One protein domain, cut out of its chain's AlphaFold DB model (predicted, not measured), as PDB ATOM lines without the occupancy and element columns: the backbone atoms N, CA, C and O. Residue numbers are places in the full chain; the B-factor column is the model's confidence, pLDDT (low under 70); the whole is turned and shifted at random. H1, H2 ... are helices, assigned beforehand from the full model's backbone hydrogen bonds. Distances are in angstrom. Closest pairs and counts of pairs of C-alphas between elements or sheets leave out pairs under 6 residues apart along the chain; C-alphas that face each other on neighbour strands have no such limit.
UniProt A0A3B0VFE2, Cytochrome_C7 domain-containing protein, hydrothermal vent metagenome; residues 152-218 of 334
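What this domain is: This is residues 152 to 218 of the 334 residues of the protein "Cytochrome_C7 domain-containing protein" of hydrothermal vent metagenome (UniProt A0A3B0VFE2). This is an elongated model with little regular structure: one longer helix, H1, begins at one end of the long axis, and a long winding stretch, residues 166 to 191, reaches the other end. Two short helices, H2 and H3, lie beside H1 without clear contact. The printed part has 67 residues with three named helices in the order H1, H2, H3 and no named strand; its class is all helix, with 25 residues in named elements. It is only just compact, close to loose, with a radius of gyration of the C-alphas of 12.8 A and spans of 42 by 25 by 19 A.

Where its parts are: H1, residues 152 to 165, runs 20.2 A from C-alpha 152 at (359.628, 133.213, 175.201). H2 is residues 192 to 196. H3, residues 207 to 212, ends at C-alpha 212 (362.385, 148.120, 173.227).

How they stand to each other: H1 and H2 are close but not clearly touching; their closest C-alphas, of Trp 164 and Tyr 196, are 6.4 A apart. H1 and H3 are near each other, with 6 pairs of C-alphas within 10 A. H2 and H3 are apart. Every O i to N i+4 pair is within hydrogen-bond range in H1 and H3; in H2 0 of 1 is, but 2 of 2 O i to N i+3 pairs are.

The domain as a whole: The C-alphas farthest apart, of Ala 152 and Lys 181, are 42.5 A apart. The printed part has no cut. The link H1 to H2 is long, 26 residues. Mean pLDDT of the printed part is 70.8; 34 residues are under 70, among them 164 to 179 and 183 to 193.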
ATOM      1  N   ALA A 152     360.001 133.450 176.594       55.78
ATOM      2  CA  ALA A 152     359.628 133.213 175.201       55.78
ATOM      3  C   ALA A 152     359.575 134.526 174.399       55.78
ATOM      4  O   ALA A 152     359.939 134.555 173.219       55.78
ATOM      5  N   GLU A 153     359.160 135.618 175.043       54.72
ATOM      6  CA  GLU A 153     359.141 136.957 174.452       54.72
ATOM      7  C   GLU A 153     360.568 137.492 174.218       54.72
ATOM      8  O   GLU A 153     360.872 137.984 173.126       54.72
ATOM      9  N   GLU A 154     361.479 137.285 175.174       58.78
ATOM     10  CA  GLU A 154     362.899 137.646 175.058       58.78
ATOM     11  C   GLU A 154     363.667 136.777 174.037       58.78
ATOM     12  O   GLU A 154     364.482 137.267 173.255       58.78
ATOM     13  N   ALA A 155     363.379 135.477 173.948       63.88
ATOM     14  CA  ALA A 155     363.983 134.629 172.917       63.88
ATOM     15  C   ALA A 155     363.526 135.032 171.500       63.88
ATOM     16  O   ALA A 155     364.317 135.032 170.547       63.88
ATOM     17  N   SER A 156     362.251 135.413 171.358       61.72
ATOM     18  CA  SER A 156     361.685 135.908 170.102       61.72
ATOM     19  C   SER A 156     362.318 137.238 169.682       61.72
ATOM     20  O   SER A 156     362.630 137.415 168.502       61.72
ATOM     21  N   SER A 157     362.569 138.140 170.636       64.31
ATOM     22  CA  SER A 157     363.222 139.430 170.389       64.31
ATOM     23  C   SER A 157     364.675 139.292 169.931       64.31
ATOM     24  O   SER A 157     365.096 139.926 168.963       64.31
ATOM     25  N   LEU A 158     365.447 138.398 170.550       72.62
ATOM     26  CA  LEU A 158     366.841 138.127 170.180       72.62
ATOM     27  C   LEU A 158     366.968 137.503 168.785       72.62
ATOM     28  O   LEU A 158     367.789 137.942 167.970       72.62
ATOM     29  N   ALA A 159     366.141 136.496 168.486       73.31
ATOM     30  CA  ALA A 159     366.106 135.859 167.169       73.31
ATOM     31  C   ALA A 159     365.760 136.874 166.071       73.31
ATOM     32  O   ALA A 159     366.352 136.884 164.985       73.31
ATOM     33  N   PHE A 160     364.827 137.764 166.384       69.88
ATOM     34  CA  PHE A 160     364.420 138.836 165.507       69.88
ATOM     35  C   PHE A 160     365.521 139.887 165.306       69.88
ATOM     36  O   PHE A 160     365.833 140.238 164.167       69.88
ATOM     37  N   LYS A 161     366.165 140.359 166.378       72.50
ATOM     38  CA  LYS A 161     367.237 141.360 166.309       72.50
ATOM     39  C   LYS A 161     368.388 140.911 165.418       72.50
ATOM     40  O   LYS A 161     368.839 141.676 164.570       72.50
ATOM     41  N   LYS A 162     368.775 139.636 165.499       77.81
ATOM     42  CA  LYS A 162     369.767 139.034 164.594       77.81
ATOM     43  C   LYS A 162     369.327 139.082 163.122       77.81
ATOM     44  O   LYS A 162     370.145 139.349 162.241       77.81
ATOM     45  N   LYS A 163     368.037 138.855 162.842       74.19
ATOM     46  CA  LYS A 163     367.451 138.983 161.494       74.19
ATOM     47  C   LYS A 163     367.451 140.442 161.013       74.19
ATOM     48  O   LYS A 163     367.728 140.679 159.839       74.19
ATOM     49  N   TRP A 164     367.170 141.401 161.896       68.50
ATOM     50  CA  TRP A 164     367.183 142.839 161.594       68.50
ATOM     51  C   TRP A 164     368.592 143.376 161.336       68.50
ATOM     52  O   TRP A 164     368.821 144.027 160.324       68.50
ATOM     53  N   GLU A 165     369.566 143.057 162.186       69.88
ATOM     54  CA  GLU A 165     370.961 143.484 162.013       69.88
ATOM     55  C   GLU A 165     371.608 142.871 160.762       69.88
ATOM     56  O   GLU A 165     372.425 143.512 160.100       69.88
ATOM     57  N   GLY A 166     371.197 141.653 160.388       65.75
ATOM     58  CA  GLY A 166     371.575 141.018 159.126       65.75
ATOM     59  C   GLY A 166     370.872 141.598 157.891       65.75
ATOM     60  O   GLY A 166     371.240 141.263 156.759       65.75
ATOM     61  N   ASN A 167     369.863 142.458 158.068       62.25
ATOM     62  CA  ASN A 167     369.131 143.047 156.959       62.25
ATOM     63  C   ASN A 167     369.946 144.186 156.314       62.25
ATOM     64  O   ASN A 167     370.679 144.942 156.949       62.25
ATOM     65  N   LYS A 168     369.828 144.331 154.992       57.88
ATOM     66  CA  LYS A 168     370.575 145.348 154.230       57.88
ATOM     67  C   LYS A 168     369.988 146.765 154.395       57.88
ATOM     68  O   LYS A 168     370.444 147.679 153.710       57.88
ATOM     69  N   PHE A 169     368.994 146.947 155.276       56.44
ATOM     70  CA  PHE A 169     368.189 148.164 155.402       56.44
ATOM     71  C   PHE A 169     368.772 149.215 156.349       56.44
ATOM     72  O   PHE A 169     368.481 150.394 156.177       56.44
ATOM     73  N   ASN A 170     369.677 148.841 157.256       54.50
ATOM     74  CA  ASN A 170     370.319 149.762 158.207       54.50
ATOM     75  C   ASN A 170     371.438 150.651 157.592       54.50
ATOM     76  O   ASN A 170     372.258 151.245 158.289       54.50
ATOM     77  N   LYS A 171     371.531 150.754 156.259       56.44
ATOM     78  CA  LYS A 171     372.525 151.611 155.581       56.44
ATOM     79  C   LYS A 171     371.864 152.914 155.123       56.44
ATOM     80  O   LYS A 171     370.791 152.880 154.535       56.44
ATOM     81  N   ARG A 172     372.527 154.061 155.359       49.19
ATOM     82  CA  ARG A 172     371.995 155.437 155.159       49.19
ATOM     83  C   ARG A 172     371.456 155.759 153.754       49.19
ATOM     84  O   ARG A 172     370.758 156.748 153.616       49.19
ATOM     85  N   HIS A 173     371.729 154.933 152.748       50.25
ATOM     86  CA  HIS A 173     371.113 155.007 151.423       50.25
ATOM     87  C   HIS A 173     370.786 153.604 150.952       50.25
ATOM     88  O   HIS A 173     371.478 152.994 150.134       50.25
ATOM     89  N   ASN A 174     369.754 153.046 151.561       56.78
ATOM     90  CA  ASN A 174     369.295 151.746 151.167       56.78
ATOM     91  C   ASN A 174     368.476 151.849 149.869       56.78
ATOM     92  O   ASN A 174     367.370 152.381 149.871       56.78
ATOM     93  N   LYS A 175     368.995 151.257 148.787       60.91
ATOM     94  CA  LYS A 175     368.326 151.121 147.479       60.91
ATOM     95  C   LYS A 175     366.943 150.447 147.518       60.91
ATOM     96  O   LYS A 175     366.269 150.403 146.499       60.91
ATOM     97  N   TYR A 176     366.567 149.858 148.651       57.38
ATOM     98  CA  TYR A 176     365.298 149.163 148.855       57.38
ATOM     99  C   TYR A 176     364.213 150.033 149.522       57.38
ATOM    100  O   TYR A 176     363.115 149.537 149.755       57.38
ATOM    101  N   LEU A 177     364.497 151.298 149.860       65.56
ATOM    102  CA  LEU A 177     363.471 152.257 150.283       65.56
ATOM    103  C   LEU A 177     362.883 152.941 149.047       65.56
ATOM    104  O   LEU A 177     363.619 153.497 148.233       65.56
ATOM    105  N   LYS A 178     361.558 152.889 148.907       67.56
ATOM    106  CA  LYS A 178     360.842 153.722 147.940       67.56
ATOM    107  C   LYS A 178     360.769 155.141 148.491       67.56
ATOM    108  O   LYS A 178     360.612 155.321 149.698       67.56
ATOM    109  N   TYR A 179     360.903 156.129 147.619       69.12
ATOM    110  CA  TYR A 179     360.786 157.536 147.979       69.12
ATOM    111  C   TYR A 179     359.660 158.172 147.175       69.12
ATOM    112  O   TYR A 179     359.484 157.858 145.995       69.12
ATOM    113  N   ASP A 180     358.898 159.052 147.813       77.75
ATOM    114  CA  ASP A 180     357.868 159.830 147.148       77.75
ATOM    115  C   ASP A 180     358.485 160.928 146.260       77.75
ATOM    116  O   ASP A 180     359.698 161.156 146.224       77.75
ATOM    117  N   LYS A 181     357.632 161.662 145.538       78.12
ATOM    118  CA  LYS A 181     358.063 162.784 144.684       78.12
ATOM    119  C   LYS A 181     358.731 163.940 145.451       78.12
ATOM    120  O   LYS A 181     359.272 164.840 144.814       78.12
ATOM    121  N   TYR A 182     358.660 163.944 146.782       74.56
ATOM    122  CA  TYR A 182     359.272 164.928 147.671       74.56
ATOM    123  C   TYR A 182     360.574 164.412 148.308       74.56
ATOM    124  O   TYR A 182     361.182 165.122 149.109       74.56
ATOM    125  N   GLY A 183     361.025 163.202 147.952       69.81
ATOM    126  CA  GLY A 183     362.235 162.586 148.494       69.81
ATOM    127  C   GLY A 183     362.078 162.058 149.922       69.81
ATOM    128  O   GLY A 183     363.080 161.740 150.562       69.81
ATOM    129  N   GLN A 184     360.848 161.956 150.433       69.69
ATOM    130  CA  GLN A 184     360.551 161.298 151.706       69.69
ATOM    131  C   GLN A 184     360.359 159.802 151.477       69.69
ATOM    132  O   GLN A 184     359.989 159.391 150.381       69.69
ATOM    133  N   VAL A 185     360.628 158.972 152.488       65.56
ATOM    134  CA  VAL A 185     360.383 157.527 152.381       65.56
ATOM    135  C   VAL A 185     358.885 157.308 152.173       65.56
ATOM    136  O   VAL A 185     358.078 157.681 153.021       65.56
ATOM    137  N   ASP A 186     358.530 156.717 151.038       66.50
ATOM    138  CA  ASP A 186     357.160 156.354 150.703       66.50
ATOM    139  C   ASP A 186     356.733 155.210 151.626       66.50
ATOM    140  O   ASP A 186     357.298 154.122 151.553       66.50
ATOM    141  N   ALA A 187     355.764 155.472 152.510       60.28
ATOM    142  CA  ALA A 187     355.249 154.524 153.498       60.28
ATOM    143  C   ALA A 187     354.241 153.509 152.920       60.28
ATOM    144  O   ALA A 187     353.605 152.778 153.681       60.28
ATOM    145  N   SER A 188     354.072 153.467 151.592       59.06
ATOM    146  CA  SER A 188     353.268 152.458 150.897       59.06
ATOM    147  C   SER A 188     353.596 151.041 151.391       59.06
ATOM    148  O   SER A 188     354.760 150.741 151.626       59.06
ATOM    149  N   PRO A 189     352.621 150.123 151.490       56.34
ATOM    150  CA  PRO A 189     352.785 148.809 152.129       56.34
ATOM    151  C   PRO A 189     353.893 147.912 151.544       56.34
ATOM    152  O   PRO A 189     354.246 146.907 152.146       56.34
ATOM    153  N   GLU A 190     354.475 148.280 150.402       56.53
ATOM    154  CA  GLU A 190     355.622 147.612 149.787       56.53
ATOM    155  C   GLU A 190     356.994 148.083 150.310       56.53
ATOM    156  O   GLU A 190     358.020 147.689 149.746       56.53
ATOM    157  N   VAL A 191     357.077 148.934 151.346       63.06
ATOM    158  CA  VAL A 191     358.388 149.211 151.953       63.06
ATOM    159  C   VAL A 191     358.869 147.946 152.662       63.06
ATOM    160  O   VAL A 191     358.511 147.656 153.801       63.06
ATOM    161  N   ILE A 192     359.798 147.260 152.000       59.97
ATOM    162  CA  ILE A 192     360.463 146.038 152.455       59.97
ATOM    163  C   ILE A 192     361.030 146.113 153.902       59.97
ATOM    164  O   ILE A 192     361.051 145.073 154.555       59.97
ATOM    165  N   PRO A 193     361.468 147.260 154.485       69.25
ATOM    166  CA  PRO A 193     361.859 147.287 155.896       69.25
ATOM    167  C   PRO A 193     360.722 146.983 156.883       69.25
ATOM    168  O   PRO A 193     361.014 146.476 157.962       69.25
ATOM    169  N   LEU A 194     359.454 147.260 156.545       74.56
ATOM    170  CA  LEU A 194     358.323 147.012 157.451       74.56
ATOM    171  C   LEU A 194     358.062 145.512 157.661       74.56
ATOM    172  O   LEU A 194     357.587 145.113 158.722       74.56
ATOM    173  N   ASP A 195     358.444 144.666 156.700       77.38
ATOM    174  CA  ASP A 195     358.344 143.202 156.809       77.38
ATOM    175  C   ASP A 195     359.279 142.610 157.867       77.38
ATOM    176  O   ASP A 195     359.077 141.489 158.342       77.38
ATOM    177  N   TYR A 196     360.311 143.364 158.238       79.62
ATOM    178  CA  TYR A 196     361.250 143.012 159.291       79.62
ATOM    179  C   TYR A 196     360.965 143.784 160.570       79.62
ATOM    180  O   TYR A 196     361.908 143.972 161.320       79.62
ATOM    181  N   LEU A 197     359.744 144.272 160.814       84.50
ATOM    182  CA  LEU A 197     359.325 144.773 162.127       84.50
ATOM    183  C   LEU A 197     358.540 143.685 162.882       84.50
ATOM    184  O   LEU A 197     357.883 142.856 162.241       84.50
ATOM    185  N   PRO A 198     358.642 143.623 164.226       87.31
ATOM    186  CA  PRO A 198     357.883 142.655 164.996       87.31
ATOM    187  C   PRO A 198     356.393 142.932 164.804       87.31
ATOM    188  O   PRO A 198     355.976 144.075 164.596       87.31
ATOM    189  N   ARG A 199     355.597 141.867 164.848       85.44
ATOM    190  CA  ARG A 199     354.146 141.949 164.721       85.44
ATOM    191  C   ARG A 199     353.485 141.522 166.016       85.44
ATOM    192  O   ARG A 199     354.008 140.659 166.723       85.44
ATOM    193  N   ASP A 200     352.346 142.129 166.306       81.81
ATOM    194  CA  ASP A 200     351.474 141.684 167.381       81.81
ATOM    195  C   ASP A 200     350.672 140.436 166.974       81.81
ATOM    196  O   ASP A 200     350.802 139.906 165.866       81.81
ATOM    197  N   LYS A 201     349.848 139.942 167.902       80.88
ATOM    198  CA  LYS A 201     349.018 138.743 167.703       80.88
ATOM    199  C   LYS A 201     347.988 138.925 166.589       80.88
ATOM    200  O   LYS A 201     347.557 137.946 165.989       80.88
ATOM    201  N   GLU A 202     347.612 140.167 166.306       74.88
ATOM    202  CA  GLU A 202     346.668 140.537 165.259       74.88
ATOM    203  C   GLU A 202     347.356 140.805 163.903       74.88
ATOM    204  O   GLU A 202     346.680 141.057 162.907       74.88
ATOM    205  N   GLY A 203     348.689 140.709 163.837       78.75
ATOM    206  CA  GLY A 203     349.482 140.872 162.618       78.75
ATOM    207  C   GLY A 203     349.862 142.320 162.283       78.75
ATOM    208  O   GLY A 203     350.530 142.550 161.264       78.75
ATOM    209  N   PHE A 204     349.495 143.296 163.120       81.69
ATOM    210  CA  PHE A 204     349.934 144.682 162.967       81.69
ATOM    211  C   PHE A 204     351.375 144.848 163.439       81.69
ATOM    212  O   PHE A 204     351.892 144.056 164.220       81.69
ATOM    213  N   ILE A 205     352.036 145.892 162.945       85.38
ATOM    214  CA  ILE A 205     353.397 146.229 163.361       85.38
ATOM    215  C   ILE A 205     353.377 146.688 164.820       85.38
ATOM    216  O   ILE A 205     352.683 147.645 165.168       85.38
ATOM    217  N   ASP A 206     354.187 146.038 165.651       85.88
ATOM    218  CA  ASP A 206     354.387 146.411 167.045       85.88
ATOM    219  C   ASP A 206     355.550 147.403 167.165       85.88
ATOM    220  O   ASP A 206     356.720 147.048 167.337       85.88
ATOM    221  N   TRP A 207     355.216 148.687 167.044       85.44
ATOM    222  CA  TRP A 207     356.178 149.784 167.143       85.44
ATOM    223  C   TRP A 207     356.850 149.863 168.517       85.44
ATOM    224  O   TRP A 207     358.029 150.209 168.600       85.44
ATOM    225  N   THR A 208     356.118 149.533 169.583       85.25
ATOM    226  CA  THR A 208     356.611 149.564 170.964       85.25
ATOM    227  C   THR A 208     357.684 148.503 171.161       85.25
ATOM    228  O   THR A 208     358.802 148.813 171.580       85.25
ATOM    229  N   ARG A 209     357.388 147.262 170.770       86.75
ATOM    230  CA  ARG A 209     358.355 146.166 170.796       86.75
ATOM    231  C   ARG A 209     359.569 146.475 169.923       86.75
ATOM    232  O   ARG A 209     360.700 146.294 170.368       86.75
ATOM    233  N   ALA A 210     359.354 147.043 168.735       87.19
ATOM    234  CA  ALA A 210     360.439 147.401 167.829       87.19
ATOM    235  C   ALA A 210     361.493 148.328 168.472       87.19
ATOM    236  O   ALA A 210     362.696 148.167 168.258       87.19
ATOM    237  N   MET A 211     361.065 149.295 169.282       83.44
ATOM    238  CA  MET A 211     361.997 150.170 169.998       83.44
ATOM    239  C   MET A 211     362.629 149.526 171.219       83.44
ATOM    240  O   MET A 211     363.819 149.726 171.442       83.44
ATOM    241  N   ARG A 212     361.858 148.775 172.018       82.31
ATOM    242  CA  ARG A 212     362.385 148.120 173.227       82.31
ATOM    243  C   ARG A 212     363.519 147.158 172.890       82.31
ATOM    244  O   ARG A 212     364.502 147.074 173.614       82.31
ATOM    245  N   GLU A 213     363.420 146.499 171.741       84.25
ATOM    246  CA  GLU A 213     364.468 145.622 171.210       84.25
ATOM    247  C   GLU A 213     365.639 146.392 170.557       84.25
ATOM    248  O   GLU A 213     366.667 145.807 170.192       84.25
ATOM    249  N   GLY A 214     365.516 147.716 170.425       80.81
ATOM    250  CA  GLY A 214     366.523 148.618 169.863       80.81
ATOM    251  C   GLY A 214     366.590 148.627 168.335       80.81
ATOM    252  O   GLY A 214     367.577 149.110 167.772       80.81
ATOM    253  N   LEU A 215     365.570 148.087 167.661       82.44
ATOM    254  CA  LEU A 215     365.480 147.991 166.198       82.44
ATOM    255  C   LEU A 215     365.166 149.352 165.583       82.44
ATOM    256  O   LEU A 215     365.689 149.705 164.525       82.44
ATOM    257  N   LEU A 216     364.335 150.119 166.287       80.75
ATOM    258  CA  LEU A 216     364.058 151.519 166.015       80.75
ATOM    259  C   LEU A 216     364.762 152.381 167.060       80.75
ATOM    260  O   LEU A 216     364.653 152.138 168.258       80.75
ATOM    261  N   GLN A 217     365.472 153.402 166.588       77.88
ATOM    262  CA  GLN A 217     366.153 154.384 167.431       77.88
ATOM    263  C   GLN A 217     365.750 155.785 166.964       77.88
ATOM    264  O   GLN A 217     366.468 156.393 166.157       77.88
ATOM    265  N   PRO A 218     364.567 156.268 167.388       76.38
ATOM    266  CA  PRO A 218     364.120 157.615 167.072       76.38
ATOM    267  C   PRO A 218     365.117 158.645 167.599       76.38
ATOM    268  O   PRO A 218     365.721 158.474 168.658       76.38
TER     269      PRO A 218